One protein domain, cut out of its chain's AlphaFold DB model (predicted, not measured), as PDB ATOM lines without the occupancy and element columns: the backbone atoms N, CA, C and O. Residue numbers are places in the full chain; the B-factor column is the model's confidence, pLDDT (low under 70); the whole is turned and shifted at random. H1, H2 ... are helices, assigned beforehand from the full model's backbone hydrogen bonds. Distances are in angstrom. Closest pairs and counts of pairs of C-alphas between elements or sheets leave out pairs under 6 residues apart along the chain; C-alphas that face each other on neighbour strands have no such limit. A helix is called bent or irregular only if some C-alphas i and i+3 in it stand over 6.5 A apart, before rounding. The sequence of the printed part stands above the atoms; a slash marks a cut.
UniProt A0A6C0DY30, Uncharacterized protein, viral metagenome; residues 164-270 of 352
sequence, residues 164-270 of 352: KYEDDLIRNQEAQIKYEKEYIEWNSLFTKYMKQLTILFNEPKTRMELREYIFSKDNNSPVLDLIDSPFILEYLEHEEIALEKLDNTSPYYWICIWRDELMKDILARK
ATOM      1  N   LYS A 164       6.936 -39.592  62.464       87.88
ATOM      2  CA  LYS A 164       7.372 -38.881  61.257       87.88
ATOM      3  C   LYS A 164       6.455 -37.702  60.907       87.88
ATOM      4  O   LYS A 164       6.941 -36.663  60.478       87.88
ATOM      5  N   TYR A 165       5.141 -37.858  61.080       89.00
ATOM      6  CA  TYR A 165       4.186 -36.765  60.890       89.00
ATOM      7  C   TYR A 165       4.399 -35.627  61.902       89.00
ATOM      8  O   TYR A 165       4.398 -34.463  61.511       89.00
ATOM      9  N   GLU A 166       4.593 -35.950  63.183       89.94
ATOM     10  CA  GLU A 166       4.866 -34.965  64.238       89.94
ATOM     11  C   GLU A 166       6.199 -34.230  63.983       89.94
ATOM     12  O   GLU A 166       6.237 -33.002  64.032       89.94
ATOM     13  N   ASP A 167       7.250 -34.953  63.584       90.44
ATOM     14  CA  ASP A 167       8.550 -34.379  63.211       90.44
ATOM     15  C   ASP A 167       8.442 -33.452  61.981       90.44
ATOM     16  O   ASP A 167       9.071 -32.393  61.926       90.44
ATOM     17  N   ASP A 168       7.637 -33.820  60.977       89.38
ATOM     18  CA  ASP A 168       7.361 -32.971  59.808       89.38
ATOM     19  C   ASP A 168       6.648 -31.668  60.216       89.38
ATOM     20  O   ASP A 168       6.965 -30.601  59.682       89.38
ATOM     21  N   LEU A 169       5.706 -31.725  61.167       89.06
ATOM     22  CA  LEU A 169       5.014 -30.534  61.670       89.06
ATOM     23  C   LEU A 169       5.967 -29.574  62.384       89.06
ATOM     24  O   LEU A 169       5.931 -28.380  62.088       89.06
ATOM     25  N   ILE A 170       6.817 -30.091  63.274       91.06
ATOM     26  CA  ILE A 170       7.795 -29.283  64.015       91.06
ATOM     27  C   ILE A 170       8.730 -28.575  63.030       91.06
ATOM     28  O   ILE A 170       8.842 -27.351  63.054       91.06
ATOM     29  N   ARG A 171       9.306 -29.317  62.076       89.81
ATOM     30  CA  ARG A 171      10.201 -28.742  61.059       89.81
ATOM     31  C   ARG A 171       9.527 -27.663  60.213       89.81
ATOM     32  O   ARG A 171      10.143 -26.649  59.893       89.81
ATOM     33  N   ASN A 172       8.262 -27.864  59.845       90.06
ATOM     34  CA  ASN A 172       7.499 -26.866  59.097       90.06
ATOM     35  C   ASN A 172       7.229 -25.600  59.921       90.06
ATOM     36  O   ASN A 172       7.306 -24.502  59.373       90.06
ATOM     37  N   GLN A 173       6.921 -25.740  61.214       91.06
ATOM     38  CA  GLN A 173       6.722 -24.606  62.119       91.06
ATOM     39  C   GLN A 173       8.013 -23.803  62.289       91.06
ATOM     40  O   GLN A 173       8.001 -22.589  62.111       91.06
ATOM     41  N   GLU A 174       9.135 -24.472  62.550       92.38
ATOM     42  CA  GLU A 174      10.449 -23.829  62.664       92.38
ATOM     43  C   GLU A 174      10.827 -23.073  61.382       92.38
ATOM     44  O   GLU A 174      11.259 -21.919  61.435       92.38
ATOM     45  N   ALA A 175      10.607 -23.687  60.214       91.25
ATOM     46  CA  ALA A 175      10.863 -23.051  58.926       91.25
ATOM     47  C   ALA A 175       9.963 -21.825  58.681       91.25
ATOM     48  O   ALA A 175      10.424 -20.831  58.116       91.25
ATOM     49  N   GLN A 176       8.700 -21.878  59.116       91.69
ATOM     50  CA  GLN A 176       7.758 -20.766  59.002       91.69
ATOM     51  C   GLN A 176       8.148 -19.599  59.920       91.69
ATOM     52  O   GLN A 176       8.210 -18.468  59.446       91.69
ATOM     53  N   ILE A 177       8.483 -19.872  61.186       93.38
ATOM     54  CA  ILE A 177       8.942 -18.854  62.147       93.38
ATOM     55  C   ILE A 177      10.202 -18.157  61.623       93.38
ATOM     56  O   ILE A 177      10.301 -16.929  61.647       93.38
ATOM     57  N   LYS A 178      11.162 -18.934  61.106       94.00
ATOM     58  CA  LYS A 178      12.384 -18.389  60.504       94.00
ATOM     59  C   LYS A 178      12.066 -17.468  59.323       94.00
ATOM     60  O   LYS A 178      12.570 -16.349  59.278       94.00
ATOM     61  N   TYR A 179      11.216 -17.921  58.401       94.62
ATOM     62  CA  TYR A 179      10.796 -17.123  57.250       94.62
ATOM     63  C   TYR A 179      10.110 -15.818  57.671       94.62
ATOM     64  O   TYR A 179      10.416 -14.768  57.116       94.62
ATOM     65  N   GLU A 180       9.201 -15.863  58.646       94.50
ATOM     66  CA  GLU A 180       8.487 -14.677  59.134       94.50
ATOM     67  C   GLU A 180       9.444 -13.642  59.721       94.50
ATOM     68  O   GLU A 180       9.340 -12.461  59.389       94.50
ATOM     69  N   LYS A 181      10.420 -14.085  60.522       95.75
ATOM     70  CA  LYS A 181      11.448 -13.200  61.076       95.75
ATOM     71  C   LYS A 181      12.263 -12.523  59.973       95.75
ATOM     72  O   LYS A 181      12.346 -11.297  59.938       95.75
ATOM     73  N   GLU A 182      12.815 -13.309  59.050       95.75
ATOM     74  CA  GLU A 182      13.606 -12.787  57.927       95.75
ATOM     75  C   GLU A 182      12.769 -11.849  57.043       95.75
ATOM     76  O   GLU A 182      13.266 -10.835  56.555       95.75
ATOM     77  N   TYR A 183      11.484 -12.158  56.846       96.56
ATOM     78  CA  TYR A 183      10.572 -11.345  56.045       96.56
ATOM     79  C   TYR A 183      10.266 -10.002  56.701       96.56
ATOM     80  O   TYR A 183      10.229  -8.996  56.000       96.56
ATOM     81  N   ILE A 184      10.065  -9.958  58.020       97.12
ATOM     82  CA  ILE A 184       9.845  -8.705  58.757       97.12
ATOM     83  C   ILE A 184      11.070  -7.793  58.631       97.12
ATOM     84  O   ILE A 184      10.921  -6.615  58.302       97.12
ATOM     85  N   GLU A 185      12.271  -8.339  58.838       96.44
ATOM     86  CA  GLU A 185      13.534  -7.601  58.702       96.44
ATOM     87  C   GLU A 185      13.718  -7.079  57.268       96.44
ATOM     88  O   GLU A 185      13.951  -5.887  57.052       96.44
ATOM     89  N   TRP A 186      13.528  -7.951  56.274       97.56
ATOM     90  CA  TRP A 186      13.592  -7.586  54.862       97.56
ATOM     91  C   TRP A 186      12.561  -6.515  54.490       97.56
ATOM     92  O   TRP A 186      12.903  -5.534  53.832       97.56
ATOM     93  N   ASN A 187      11.309  -6.675  54.919       97.56
ATOM     94  CA  ASN A 187      10.222  -5.758  54.598       97.56
ATOM     95  C   ASN A 187      10.446  -4.388  55.245       97.56
ATOM     96  O   ASN A 187      10.165  -3.375  54.619       97.56
ATOM     97  N   SER A 188      11.001  -4.342  56.460       96.62
ATOM     98  CA  SER A 188      11.382  -3.085  57.109       96.62
ATOM     99  C   SER A 188      12.400  -2.303  56.270       96.62
ATOM    100  O   SER A 188      12.190  -1.119  56.006       96.62
ATOM    101  N   LEU A 189      13.453  -2.970  55.779       95.94
ATOM    102  CA  LEU A 189      14.443  -2.355  54.889       95.94
ATOM    103  C   LEU A 189      13.821  -1.942  53.555       95.94
ATOM    104  O   LEU A 189      13.986  -0.806  53.123       95.94
ATOM    105  N   PHE A 190      13.066  -2.841  52.924       97.19
ATOM    106  CA  PHE A 190      12.387  -2.563  51.666       97.19
ATOM    107  C   PHE A 190      11.492  -1.327  51.790       97.19
ATOM    108  O   PHE A 190      11.669  -0.376  51.040       97.19
ATOM    109  N   THR A 191      10.600  -1.277  52.783       96.38
ATOM    110  CA  THR A 191       9.722  -0.126  53.030       96.38
ATOM    111  C   THR A 191      10.504   1.149  53.350       96.38
ATOM    112  O   THR A 191      10.090   2.219  52.907       96.38
ATOM    113  N   LYS A 192      11.632   1.064  54.073       95.44
ATOM    114  CA  LYS A 192      12.497   2.224  54.345       95.44
ATOM    115  C   LYS A 192      12.980   2.875  53.045       95.44
ATOM    116  O   LYS A 192      12.868   4.090  52.928       95.44
ATOM    117  N   TYR A 193      13.468   2.089  52.083       95.94
ATOM    118  CA  TYR A 193      14.104   2.605  50.859       95.94
ATOM    119  C   TYR A 193      13.179   2.687  49.630       95.94
ATOM    120  O   TYR A 193      13.553   3.293  48.629       95.94
ATOM    121  N   MET A 194      11.951   2.158  49.701       95.38
ATOM    122  CA  MET A 194      10.916   2.341  48.664       95.38
ATOM    123  C   MET A 194      10.195   3.699  48.749       95.38
ATOM    124  O   MET A 194       9.295   3.972  47.955       95.38
ATOM    125  N   LYS A 195      10.545   4.551  49.721       94.81
ATOM    126  CA  LYS A 195       9.969   5.896  49.859       94.81
ATOM    127  C   LYS A 195      10.315   6.784  48.650       94.81
ATOM    128  O   LYS A 195      11.229   6.498  47.872       94.81
ATOM    129  N   GLN A 196       9.579   7.887  48.504       95.88
ATOM    130  CA  GLN A 196       9.863   8.907  47.490       95.88
ATOM    131  C   GLN A 196      11.283   9.474  47.662       95.88
ATOM    132  O   GLN A 196      11.772   9.589  48.786       95.88
ATOM    133  N   LEU A 197      11.931   9.848  46.552       96.19
ATOM    134  CA  LEU A 197      13.317  10.341  46.548       96.19
ATOM    135  C   LEU A 197      13.495  11.569  47.442       96.19
ATOM    136  O   LEU A 197      14.413  11.612  48.249       96.19
ATOM    137  N   THR A 198      12.570  12.522  47.372       97.00
ATOM    138  CA  THR A 198      12.572  13.711  48.233       97.00
ATOM    139  C   THR A 198      12.522  13.340  49.713       97.00
ATOM    140  O   THR A 198      13.295  13.866  50.505       97.00
ATOM    141  N   ILE A 199      11.687  12.369  50.097       96.88
ATOM    142  CA  ILE A 199      11.612  11.880  51.482       96.88
ATOM    143  C   ILE A 199      12.948  11.264  51.906       96.88
ATOM    144  O   ILE A 199      13.446  11.575  52.983       96.88
ATOM    145  N   LEU A 200      13.546  10.425  51.060       96.75
ATOM    146  CA  LEU A 200      14.838   9.795  51.338       96.75
ATOM    147  C   LEU A 200      15.977  10.824  51.460       96.75
ATOM    148  O   LEU A 200      16.840  10.667  52.322       96.75
ATOM    149  N   PHE A 201      15.972  11.878  50.642       97.00
ATOM    150  CA  PHE A 201      16.977  12.943  50.687       97.00
ATOM    151  C   PHE A 201      16.821  13.848  51.915       97.00
ATOM    152  O   PHE A 201      17.800  14.332  52.482       97.00
ATOM    153  N   ASN A 202      15.578  14.109  52.320       96.94
ATOM    154  CA  ASN A 202      15.267  15.073  53.372       96.94
ATOM    155  C   ASN A 202      15.222  14.436  54.773       96.94
ATOM    156  O   ASN A 202      15.377  15.140  55.768       96.94
ATOM    157  N   GLU A 203      15.030  13.117  54.886       96.81
ATOM    158  CA  GLU A 203      15.036  12.411  56.172       96.81
ATOM    159  C   GLU A 203      16.478  12.285  56.724       96.81
ATOM    160  O   GLU A 203      17.337  11.706  56.055       96.81
ATOM    161  N   PRO A 204      16.774  12.757  57.958       95.75
ATOM    162  CA  PRO A 204      18.151  12.880  58.451       95.75
ATOM    163  C   PRO A 204      18.986  11.597  58.386       95.75
ATOM    164  O   PRO A 204      20.167  11.637  58.059       95.75
ATOM    165  N   LYS A 205      18.380  10.439  58.679       95.81
ATOM    166  CA  LYS A 205      19.098   9.156  58.694       95.81
ATOM    167  C   LYS A 205      19.538   8.728  57.296       95.81
ATOM    168  O   LYS A 205      20.703   8.412  57.091       95.81
ATOM    169  N   THR A 206      18.618   8.728  56.337       96.38
ATOM    170  CA  THR A 206      18.905   8.341  54.949       96.38
ATOM    171  C   THR A 206      19.758   9.383  54.236       96.38
ATOM    172  O   THR A 206      20.592   9.016  53.418       96.38
ATOM    173  N   ARG A 207      19.625  10.663  54.603       96.00
ATOM    174  CA  ARG A 207      20.494  11.746  54.136       96.00
ATOM    175  C   ARG A 207      21.959  11.521  54.524       96.00
ATOM    176  O   ARG A 207      22.838  11.679  53.682       96.00
ATOM    177  N   MET A 208      22.221  11.086  55.759       97.12
ATOM    178  CA  MET A 208      23.577  10.727  56.201       97.12
ATOM    179  C   MET A 208      24.108   9.465  55.509       97.12
ATOM    180  O   MET A 208      25.257   9.449  55.079       97.12
ATOM    181  N   GLU A 209      23.275   8.437  55.328       97.44
ATOM    182  CA  GLU A 209      23.653   7.230  54.572       97.44
ATOM    183  C   GLU A 209      23.999   7.558  53.106       97.44
ATOM    184  O   GLU A 209      24.970   7.033  52.559       97.44
ATOM    185  N   LEU A 210      23.241   8.463  52.473       97.62
ATOM    186  CA  LEU A 210      23.525   8.968  51.129       97.62
ATOM    187  C   LEU A 210      24.839   9.759  51.097       97.62
ATOM    188  O   LEU A 210      25.638   9.564  50.186       97.62
ATOM    189  N   ARG A 211      25.096  10.611  52.096       97.56
ATOM    190  CA  ARG A 211      26.358  11.355  52.226       97.56
ATOM    191  C   ARG A 211      27.565  10.423  52.231       97.56
ATOM    192  O   ARG A 211      28.513  10.637  51.482       97.56
ATOM    193  N   GLU A 212      27.529   9.396  53.078       97.81
ATOM    194  CA  GLU A 212      28.594   8.394  53.189       97.81
ATOM    195  C   GLU A 212      28.792   7.647  51.869       97.81
ATOM    196  O   GLU A 212      29.926   7.436  51.430       97.81
ATOM    197  N   TYR A 213      27.690   7.301  51.204       97.75
ATOM    198  CA  TYR A 213      27.729   6.671  49.894       97.75
ATOM    199  C   TYR A 213      28.412   7.560  48.849       97.75
ATOM    200  O   TYR A 213      29.364   7.107  48.211       97.75
ATOM    201  N   ILE A 214      27.981   8.818  48.702       97.38
ATOM    202  CA  ILE A 214      28.574   9.768  47.749       97.38
ATOM    203  C   ILE A 214      30.052   9.955  48.071       97.38
ATOM    204  O   ILE A 214      30.880   9.768  47.190       97.38
ATOM    205  N   PHE A 215      30.403  10.197  49.335       97.25
ATOM    206  CA  PHE A 215      31.792  10.379  49.760       97.25
ATOM    207  C   PHE A 215      32.691   9.187  49.391       97.25
ATOM    208  O   PHE A 215      33.849   9.372  49.022       97.25
ATOM    209  N   SER A 216      32.160   7.960  49.448       97.00
ATOM    210  CA  SER A 216      32.895   6.748  49.057       97.00
ATOM    211  C   SER A 216      33.100   6.587  47.543       97.00
ATOM    212  O   SER A 216      33.971   5.822  47.125       97.00
ATOM    213  N   LYS A 217      32.294   7.271  46.718       96.19
ATOM    214  CA  LYS A 217      32.315   7.196  45.247       96.19
ATOM    215  C   LYS A 217      32.987   8.411  44.607       96.19
ATOM    216  O   LYS A 217      33.720   8.250  43.637       96.19
ATOM    217  N   ASP A 218      32.724   9.594  45.148       95.00
ATOM    218  CA  ASP A 218      33.243  10.891  44.731       95.00
ATOM    219  C   ASP A 218      33.260  11.856  45.931       95.00
ATOM    220  O   ASP A 218      32.248  12.447  46.315       95.00
ATOM    221  N   ASN A 219      34.436  12.012  46.542       93.69
ATOM    222  CA  ASN A 219      34.619  12.860  47.719       93.69
ATOM    223  C   ASN A 219      34.610  14.367  47.412       93.69
ATOM    224  O   ASN A 219      34.590  15.155  48.355       93.69
ATOM    225  N   ASN A 220      34.626  14.758  46.135       94.12
ATOM    226  CA  ASN A 220      34.615  16.154  45.695       94.12
ATOM    227  C   ASN A 220      33.272  16.549  45.064       94.12
ATOM    228  O   ASN A 220      33.166  17.621  44.470       94.12
ATOM    229  N   SER A 221      32.252  15.690  45.165       94.94
ATOM    230  CA  SER A 221      30.931  15.976  44.616       94.94
ATOM    231  C   SER A 221      30.329  17.231  45.270       94.94
ATOM    232  O   SER A 221      30.222  17.274  46.500       94.94
ATOM    233  N   PRO A 222      29.849  18.220  44.487       94.06
ATOM    234  CA  PRO A 222      29.225  19.434  45.026       94.06
ATOM    235  C   PRO A 222      27.929  19.140  45.800       94.06
ATOM    236  O   PRO A 222      27.453  19.957  46.586       94.06
ATOM    237  N   VAL A 223      27.357  17.945  45.622       95.81
ATOM    238  CA  VAL A 223      26.167  17.493  46.350       95.81
ATOM    239  C   VAL A 223      26.460  17.240  47.831       95.81
ATOM    240  O   VAL A 223      25.540  17.315  48.643       95.81
ATOM    241  N   LEU A 224      27.717  16.989  48.216       95.69
ATOM    242  CA  LEU A 224      28.093  16.840  49.626       95.69
ATOM    243  C   LEU A 224      27.830  18.129  50.415       95.69
ATOM    244  O   LEU A 224      27.244  18.065  51.496       95.69
ATOM    245  N   ASP A 225      28.147  19.286  49.832       95.56
ATOM    246  CA  ASP A 225      27.868  20.589  50.442       95.56
ATOM    247  C   ASP A 225      26.358  20.827  50.571       95.56
ATOM    248  O   ASP A 225      25.880  21.315  51.597       95.56
ATOM    249  N   LEU A 226      25.577  20.423  49.561       94.81
ATOM    250  CA  LEU A 226      24.115  20.505  49.612       94.81
ATOM    251  C   LEU A 226      23.544  19.624  50.728       94.81
ATOM    252  O   LEU A 226      22.668  20.073  51.470       94.81
ATOM    253  N   ILE A 227      24.053  18.402  50.884       94.12
ATOM    254  CA  ILE A 227      23.633  17.482  51.943       94.12
ATOM    255  C   ILE A 227      23.952  18.045  53.334       94.12
ATOM    256  O   ILE A 227      23.086  17.970  54.208       94.12
ATOM    257  N   ASP A 228      25.131  18.639  53.519       93.25
ATOM    258  CA  ASP A 228      25.573  19.212  54.799       93.25
ATOM    259  C   ASP A 228      24.884  20.554  55.132       93.25
ATOM    260  O   ASP A 228      24.909  21.017  56.274       93.25
ATOM    261  N   SER A 229      24.211  21.161  54.152       94.56
ATOM    262  CA  SER A 229      23.430  22.394  54.293       94.56
ATOM    263  C   SER A 229      21.955  22.136  54.679       94.56
ATOM    264  O   SER A 229      21.461  21.013  54.545       94.56
ATOM    265  N   PRO A 230      21.180  23.170  55.078       94.38
ATOM    266  CA  PRO A 230      19.733  23.052  55.314       94.38
ATOM    267  C   PRO A 230      18.895  22.893  54.028       94.38
ATOM    268  O   PRO A 230      17.672  23.020  54.080       94.38
ATOM    269  N   PHE A 231      19.520  22.644  52.874       96.12
ATOM    270  CA  PHE A 231      18.843  22.435  51.596       96.12
ATOM    271  C   PHE A 231      17.805  21.303  51.665       96.12
ATOM    272  O   PHE A 231      18.080  20.215  52.183       96.12
ATOM    273  N   ILE A 232      16.625  21.544  51.094       96.19
ATOM    274  CA  ILE A 232      15.528  20.581  50.989       96.19
ATOM    275  C   ILE A 232      15.344  20.236  49.517       96.19
ATOM    276  O   ILE A 232      15.144  21.124  48.693       96.19
ATOM    277  N   LEU A 233      15.394  18.945  49.192       96.00
ATOM    278  CA  LEU A 233      15.112  18.475  47.842       96.00
ATOM    279  C   LEU A 233      13.607  18.566  47.587       96.00
ATOM    280  O   LEU A 233      12.820  17.865  48.236       96.00
ATOM    281  N   GLU A 234      13.226  19.436  46.661       95.56
ATOM    282  CA  GLU A 234      11.850  19.595  46.196       95.56
ATOM    283  C   GLU A 234      11.456  18.467  45.244       95.56
ATOM    284  O   GLU A 234      12.307  17.749  44.731       95.56
ATOM    285  N   TYR A 235      10.153  18.270  45.052       95.50
ATOM    286  CA  TYR A 235       9.639  17.260  44.133       95.50
ATOM    287  C   TYR A 235       9.702  17.773  42.694       95.50
ATOM    288  O   TYR A 235       9.190  18.851  42.410       95.50
ATOM    289  N   LEU A 236      10.274  16.960  41.811       94.00
ATOM    290  CA  LEU A 236      10.257  17.130  40.363       94.00
ATOM    291  C   LEU A 236       9.358  16.083  39.706       94.00
ATOM    292  O   LEU A 236       9.198  14.970  40.229       94.00
ATOM    293  N   GLU A 237       8.826  16.420  38.536       92.38
ATOM    294  CA  GLU A 237       8.079  15.468  37.719       92.38
ATOM    295  C   GLU A 237       9.001  14.415  37.091       92.38
ATOM    296  O   GLU A 237      10.230  14.535  37.051       92.38
ATOM    297  N   HIS A 238       8.407  13.320  36.613       89.00
ATOM    298  CA  HIS A 238       9.165  12.156  36.157       89.00
ATOM    299  C   HIS A 238      10.132  12.476  35.005       89.00
ATOM    300  O   HIS A 238      11.254  11.962  34.980       89.00
ATOM    301  N   GLU A 239       9.707  13.324  34.070       93.19
ATOM    302  CA  GLU A 239      10.486  13.753  32.909       93.19
ATOM    303  C   GLU A 239      11.706  14.589  33.314       93.19
ATOM    304  O   GLU A 239      12.788  14.411  32.756       93.19
ATOM    305  N   GLU A 240      11.560  15.450  34.319       93.00
ATOM    306  CA  GLU A 240      12.638  16.293  34.844       93.00
ATOM    307  C   GLU A 240      13.671  15.443  35.587       93.00
ATOM    308  O   GLU A 240      14.870  15.545  35.334       93.00
ATOM    309  N   ILE A 241      13.209  14.498  36.417       91.12
ATOM    310  CA  ILE A 241      14.087  13.533  37.095       91.12
ATOM    311  C   ILE A 241      14.907  12.728  36.077       91.12
ATOM    312  O   ILE A 241      16.058  12.383  36.344       91.12
ATOM    313  N   ALA A 242      14.338  12.395  34.915       91.00
ATOM    314  CA  ALA A 242      15.054  11.654  33.879       91.00
ATOM    315  C   ALA A 242      16.240  12.443  33.297       91.00
ATOM    316  O   ALA A 242      17.257  11.829  32.973       91.00
ATOM    317  N   LEU A 243      16.128  13.771  33.206       93.88
ATOM    318  CA  LEU A 243      17.219  14.651  32.779       93.88
ATOM    319  C   LEU A 243      18.271  14.800  33.882       93.88
ATOM    320  O   LEU A 243      19.457  14.604  33.630       93.88
ATOM    321  N   GLU A 244      17.833  15.047  35.115       93.56
ATOM    322  CA  GLU A 244      18.707  15.213  36.282       93.56
ATOM    323  C   GLU A 244      19.542  13.955  36.587       93.56
ATOM    324  O   GLU A 244      20.669  14.035  37.065       93.56
ATOM    325  N   LYS A 245      19.030  12.766  36.249       92.19
ATOM    326  CA  LYS A 245      19.764  11.491  36.340       92.19
ATOM    327  C   LYS A 245      20.995  11.395  35.436       92.19
ATOM    328  O   LYS A 245      21.736  10.423  35.562       92.19
ATOM    329  N   LEU A 246      21.193  12.329  34.508       92.81
ATOM    330  CA  LEU A 246      22.366  12.375  33.635       92.81
ATOM    331  C   LEU A 246      23.455  13.319  34.164       92.81
ATOM    332  O   LEU A 246      24.579  13.270  33.666       92.81
ATOM    333  N   ASP A 247      23.140  14.145  35.163       95.50
ATOM    334  CA  ASP A 247      24.037  15.154  35.718       95.50
ATOM    335  C   ASP A 247      24.570  14.724  37.090       95.50
ATOM    336  O   ASP A 247      23.852  14.721  38.087       95.50
ATOM    337  N   ASN A 248      25.860  14.395  37.168       94.06
ATOM    338  CA  ASN A 248      26.494  13.977  38.420       94.06
ATOM    339  C   ASN A 248      26.651  15.104  39.458       94.06
ATOM    340  O   ASN A 248      27.034  14.827  40.596       94.06
ATOM    341  N   THR A 249      26.346  16.351  39.103       94.56
ATOM    342  CA  THR A 249      26.266  17.473  40.045       94.56
ATOM    343  C   THR A 249      24.875  17.610  40.672       94.56
ATOM    344  O   THR A 249      24.715  18.334  41.655       94.56
ATOM    345  N   SER A 250      23.885  16.863  40.173       96.50
ATOM    346  CA  SER A 250      22.519  16.868  40.688       96.50
ATOM    347  C   SER A 250      22.345  15.965  41.917       96.50
ATOM    348  O   SER A 250      22.770  14.801  41.914       96.50
ATOM    349  N   PRO A 251      21.615  16.412  42.959       96.25
ATOM    350  CA  PRO A 251      21.148  15.537  44.033       96.25
ATOM    351  C   PRO A 251      20.335  14.334  43.533       96.25
ATOM    352  O   PRO A 251      20.404  13.253  44.126       96.25
ATOM    353  N   TYR A 252      19.585  14.502  42.436       97.06
ATOM    354  CA  TYR A 252      18.727  13.461  41.868       97.06
ATOM    355  C   TYR A 252      19.520  12.313  41.244       97.06
ATOM    356  O   TYR A 252      19.120  11.156  41.396       97.06
ATOM    357  N   TYR A 253      20.658  12.602  40.609       97.12
ATOM    358  CA  TYR A 253      21.589  11.585  40.118       97.12
ATOM    359  C   TYR A 253      22.041  10.658  41.248       97.12
ATOM    360  O   TYR A 253      21.835   9.441  41.194       97.12
ATOM    361  N   TRP A 254      22.585  11.242  42.318       97.56
ATOM    362  CA  TRP A 254      23.182  10.475  43.406       97.56
ATOM    363  C   TRP A 254      22.158   9.659  44.180       97.56
ATOM    364  O   TRP A 254      22.393   8.479  44.440       97.56
ATOM    365  N   ILE A 255      21.005  10.244  44.513       97.12
ATOM    366  CA  ILE A 255      19.975   9.519  45.260       97.12
ATOM    367  C   ILE A 255      19.342   8.391  44.443       97.12
ATOM    368  O   ILE A 255      18.984   7.357  45.009       97.12
ATOM    369  N   CYS A 256      19.226   8.551  43.119       96.06
ATOM    370  CA  CYS A 256      18.728   7.486  42.255       96.06
ATOM    371  C   CYS A 256      19.707   6.315  42.205       96.06
ATOM    372  O   CYS A 256      19.290   5.190  42.463       96.06
ATOM    373  N   ILE A 257      20.990   6.570  41.940       96.38
ATOM    374  CA  ILE A 257      22.004   5.509  41.860       96.38
ATOM    375  C   ILE A 257      22.151   4.800  43.208       96.38
ATOM    376  O   ILE A 257      22.099   3.573  43.267       96.38
ATOM    377  N   TRP A 258      22.256   5.561  44.299       97.06
ATOM    378  CA  TRP A 258      22.333   5.019  45.655       97.06
ATOM    379  C   TRP A 258      21.144   4.112  45.979       97.06
ATOM    380  O   TRP A 258      21.322   2.971  46.416       97.06
ATOM    381  N   ARG A 259      19.917   4.591  45.730       96.44
ATOM    382  CA  ARG A 259      18.706   3.807  45.975       96.44
ATOM    383  C   ARG A 259      18.663   2.576  45.081       96.44
ATOM    384  O   ARG A 259      18.311   1.511  45.573       96.44
ATOM    385  N   ASP A 260      18.999   2.691  43.801       95.75
ATOM    386  CA  ASP A 260      18.933   1.576  42.858       95.75
ATOM    387  C   ASP A 260      19.942   0.470  43.228       95.75
ATOM    388  O   ASP A 260      19.585  -0.713  43.219       95.75
ATOM    389  N   GLU A 261      21.163   0.831  43.646       95.75
ATOM    390  CA  GLU A 261      22.158  -0.122  44.161       95.75
ATOM    391  C   GLU A 261      21.690  -0.794  45.462       95.75
ATOM    392  O   GLU A 261      21.683  -2.025  45.553       95.75
ATOM    393  N   LEU A 262      21.211  -0.020  46.442       95.25
ATOM    394  CA  LEU A 262      20.679  -0.570  47.694       95.25
ATOM    395  C   LEU A 262      19.472  -1.482  47.461       95.25
ATOM    396  O   LEU A 262      19.370  -2.565  48.043       95.25
ATOM    397  N   MET A 263      18.540  -1.058  46.609       96.06
ATOM    398  CA  MET A 263      17.330  -1.811  46.309       96.06
ATOM    399  C   MET A 263      17.651  -3.109  45.581       96.06
ATOM    400  O   MET A 263      17.013  -4.122  45.865       96.06
ATOM    401  N   LYS A 264      18.660  -3.124  44.705       96.44
ATOM    402  CA  LYS A 264      19.149  -4.357  44.079       96.44
ATOM    403  C   LYS A 264      19.603  -5.371  45.133       96.44
ATOM    404  O   LYS A 264      19.188  -6.531  45.069       96.44
ATOM    405  N   ASP A 265      20.367  -4.934  46.129       95.25
ATOM    406  CA  ASP A 265      20.837  -5.795  47.217       95.25
ATOM    407  C   ASP A 265      19.698  -6.265  48.133       95.25
ATOM    408  O   ASP A 265      19.620  -7.446  48.484       95.25
ATOM    409  N   ILE A 266      18.774  -5.370  48.494       96.19
ATOM    410  CA  ILE A 266      17.598  -5.704  49.311       96.19
ATOM    411  C   ILE A 266      16.719  -6.723  48.584       96.19
ATOM    412  O   ILE A 266      16.307  -7.722  49.174       96.19
ATOM    413  N   LEU A 267      16.441  -6.511  47.297       96.06
ATOM    414  CA  LEU A 267      15.636  -7.426  46.488       96.06
ATOM    415  C   LEU A 267      16.314  -8.792  46.334       96.06
ATOM    416  O   LEU A 267      15.632  -9.816  46.418       96.06
ATOM    417  N   ALA A 268      17.642  -8.831  46.183       95.88
ATOM    418  CA  ALA A 268      18.404 -10.077  46.119       95.88
ATOM    419  C   ALA A 268      18.325 -10.895  47.422       95.88
ATOM    420  O   ALA A 268      18.366 -12.125  47.384       95.88
ATOM    421  N   ARG A 269      18.159 -10.226  48.571       94.94
ATOM    422  CA  ARG A 269      18.017 -10.849  49.898       94.94
ATOM    423  C   ARG A 269      16.576 -11.207  50.266       94.94
ATOM    424  O   ARG A 269      16.348 -11.643  51.392       94.94
ATOM    425  N   LYS A 270      15.603 -11.038  49.359       95.88
ATOM    426  CA  LYS A 270      14.195 -11.350  49.644       95.88
ATOM    427  C   LYS A 270      14.052 -12.800  50.131       95.88
ATOM    428  O   LYS A 270      14.361 -13.722  49.366       95.88
TER     429      LYS A 270
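What this domain is: This is residues 164 to 270 of the 352 residues of an uncharacterized protein of viral metagenome (UniProt A0A6C0DY30). One long helix, H1, sticks out as an arm with its residues 164 to 181, while its last turns lie side by side with the far end of a second long helix, H6, running opposite ways. The first part of H6 lies within a small head of helices: H2 and the hairpin of H3 and H4 pack near it, H3 crossing H6, and the short H5 meets H6 near its first residues. The printed part has 107 residues with six named helices, in the order H1, H2, H3, H4, H5, H6, and no named strand, and its class is all helix. It is only just loose, close to extended, with a radius of gyration of the C-alphas of 19.1 A, and it spans 64 by 28 by 21 A, the arm of H1 making much of the length.

Where its parts are: The longest helix is H1, residues 164 to 193, which runs 43.3 A from C-alpha 164 at (7.372, -38.881, 61.257) to C-alpha 193 at (14.104, 2.605, 50.859). H6, residues 251 to 268, runs 25.8 A and ends with C-alpha 268 at (18.404, -10.077, 46.119). H3, residues 204 to 217, is 20.2 A long from first to last C-alpha. The other helices are shorter: H2 is residues 197 to 202, H4 is residues 223 to 228, and H5 is residues 238 to 244, with C-alpha 238 at (9.165, 12.156, 36.157). No helix is bent or irregular.

How they stand to each other: H1 touches H6 with residues 186 to 193 alone, and H6 touches H1 with residues 259 to 267 alone; the closest C-alphas are those of Phe 190 and Ile 266, 6.5 A apart. The two stand at a shallow tilt of 3 degrees and run opposite ways. H6 is the hub, touching four other helices: H1, H2, H3 and H5. H2 touches residues 252 to 256 of H6 alone, the closest C-alphas being those of Leu 197 and Ile 255 at 6.8 A, and their lines are only just about perpendicular at 70.3 degrees. H3 touches H6 with residues 210 to 214 alone, about perpendicular at 86 degrees, the closest C-alphas being those of Leu 210 and Trp 258 at 6.9 A. H3 and H4 form a helical hairpin, opposite ways at a steep tilt of 38 degrees, with the C-alphas of Arg 211 and Leu 224 closest at 6.3 A. H2 and H3 touch only at the corner by their link, where the C-alphas of Phe 201 and Arg 207 are closest at 5.1 A. H5 and H6 only just touch, with 3 pairs of C-alphas within 8 A, the closest being those of Glu 244 and Tyr 252 at 5.9 A. H1 and H2 are close but not clearly touching, with the C-alphas of Tyr 193 and Leu 200 closest at 7.2 A. Among the pairs that are apart are H1 and H3, H1 and H5, and H3 and H5. Of the 5 pairs of helices that touch, leaving out H2 and H3, which touch only at the corner, 1 is at a shallow tilt, that of H1 and H6, and the helix packing is mostly crossed. In H1, H2, H3, H4, H5 and H6 every O i to N i+4 pair is within hydrogen-bond range.

The domain as a whole: The two C-alphas farthest apart are those of Lys 164 and Pro 222, at 64.4 A. Residues 164 to 181, which belong to H1, stand free; the body without them has 89 residues, spans 38 by 28 by 21 A and has a radius of gyration of 13.2 A. The printed part has no cut. The links H1 to H2, H2 to H3 and H3 to H4 are tight, those from H4 to H5 and H5 to H6 are short, and no link is long. The mean pLDDT of the printed part is 94.9, and no printed residue is under 70.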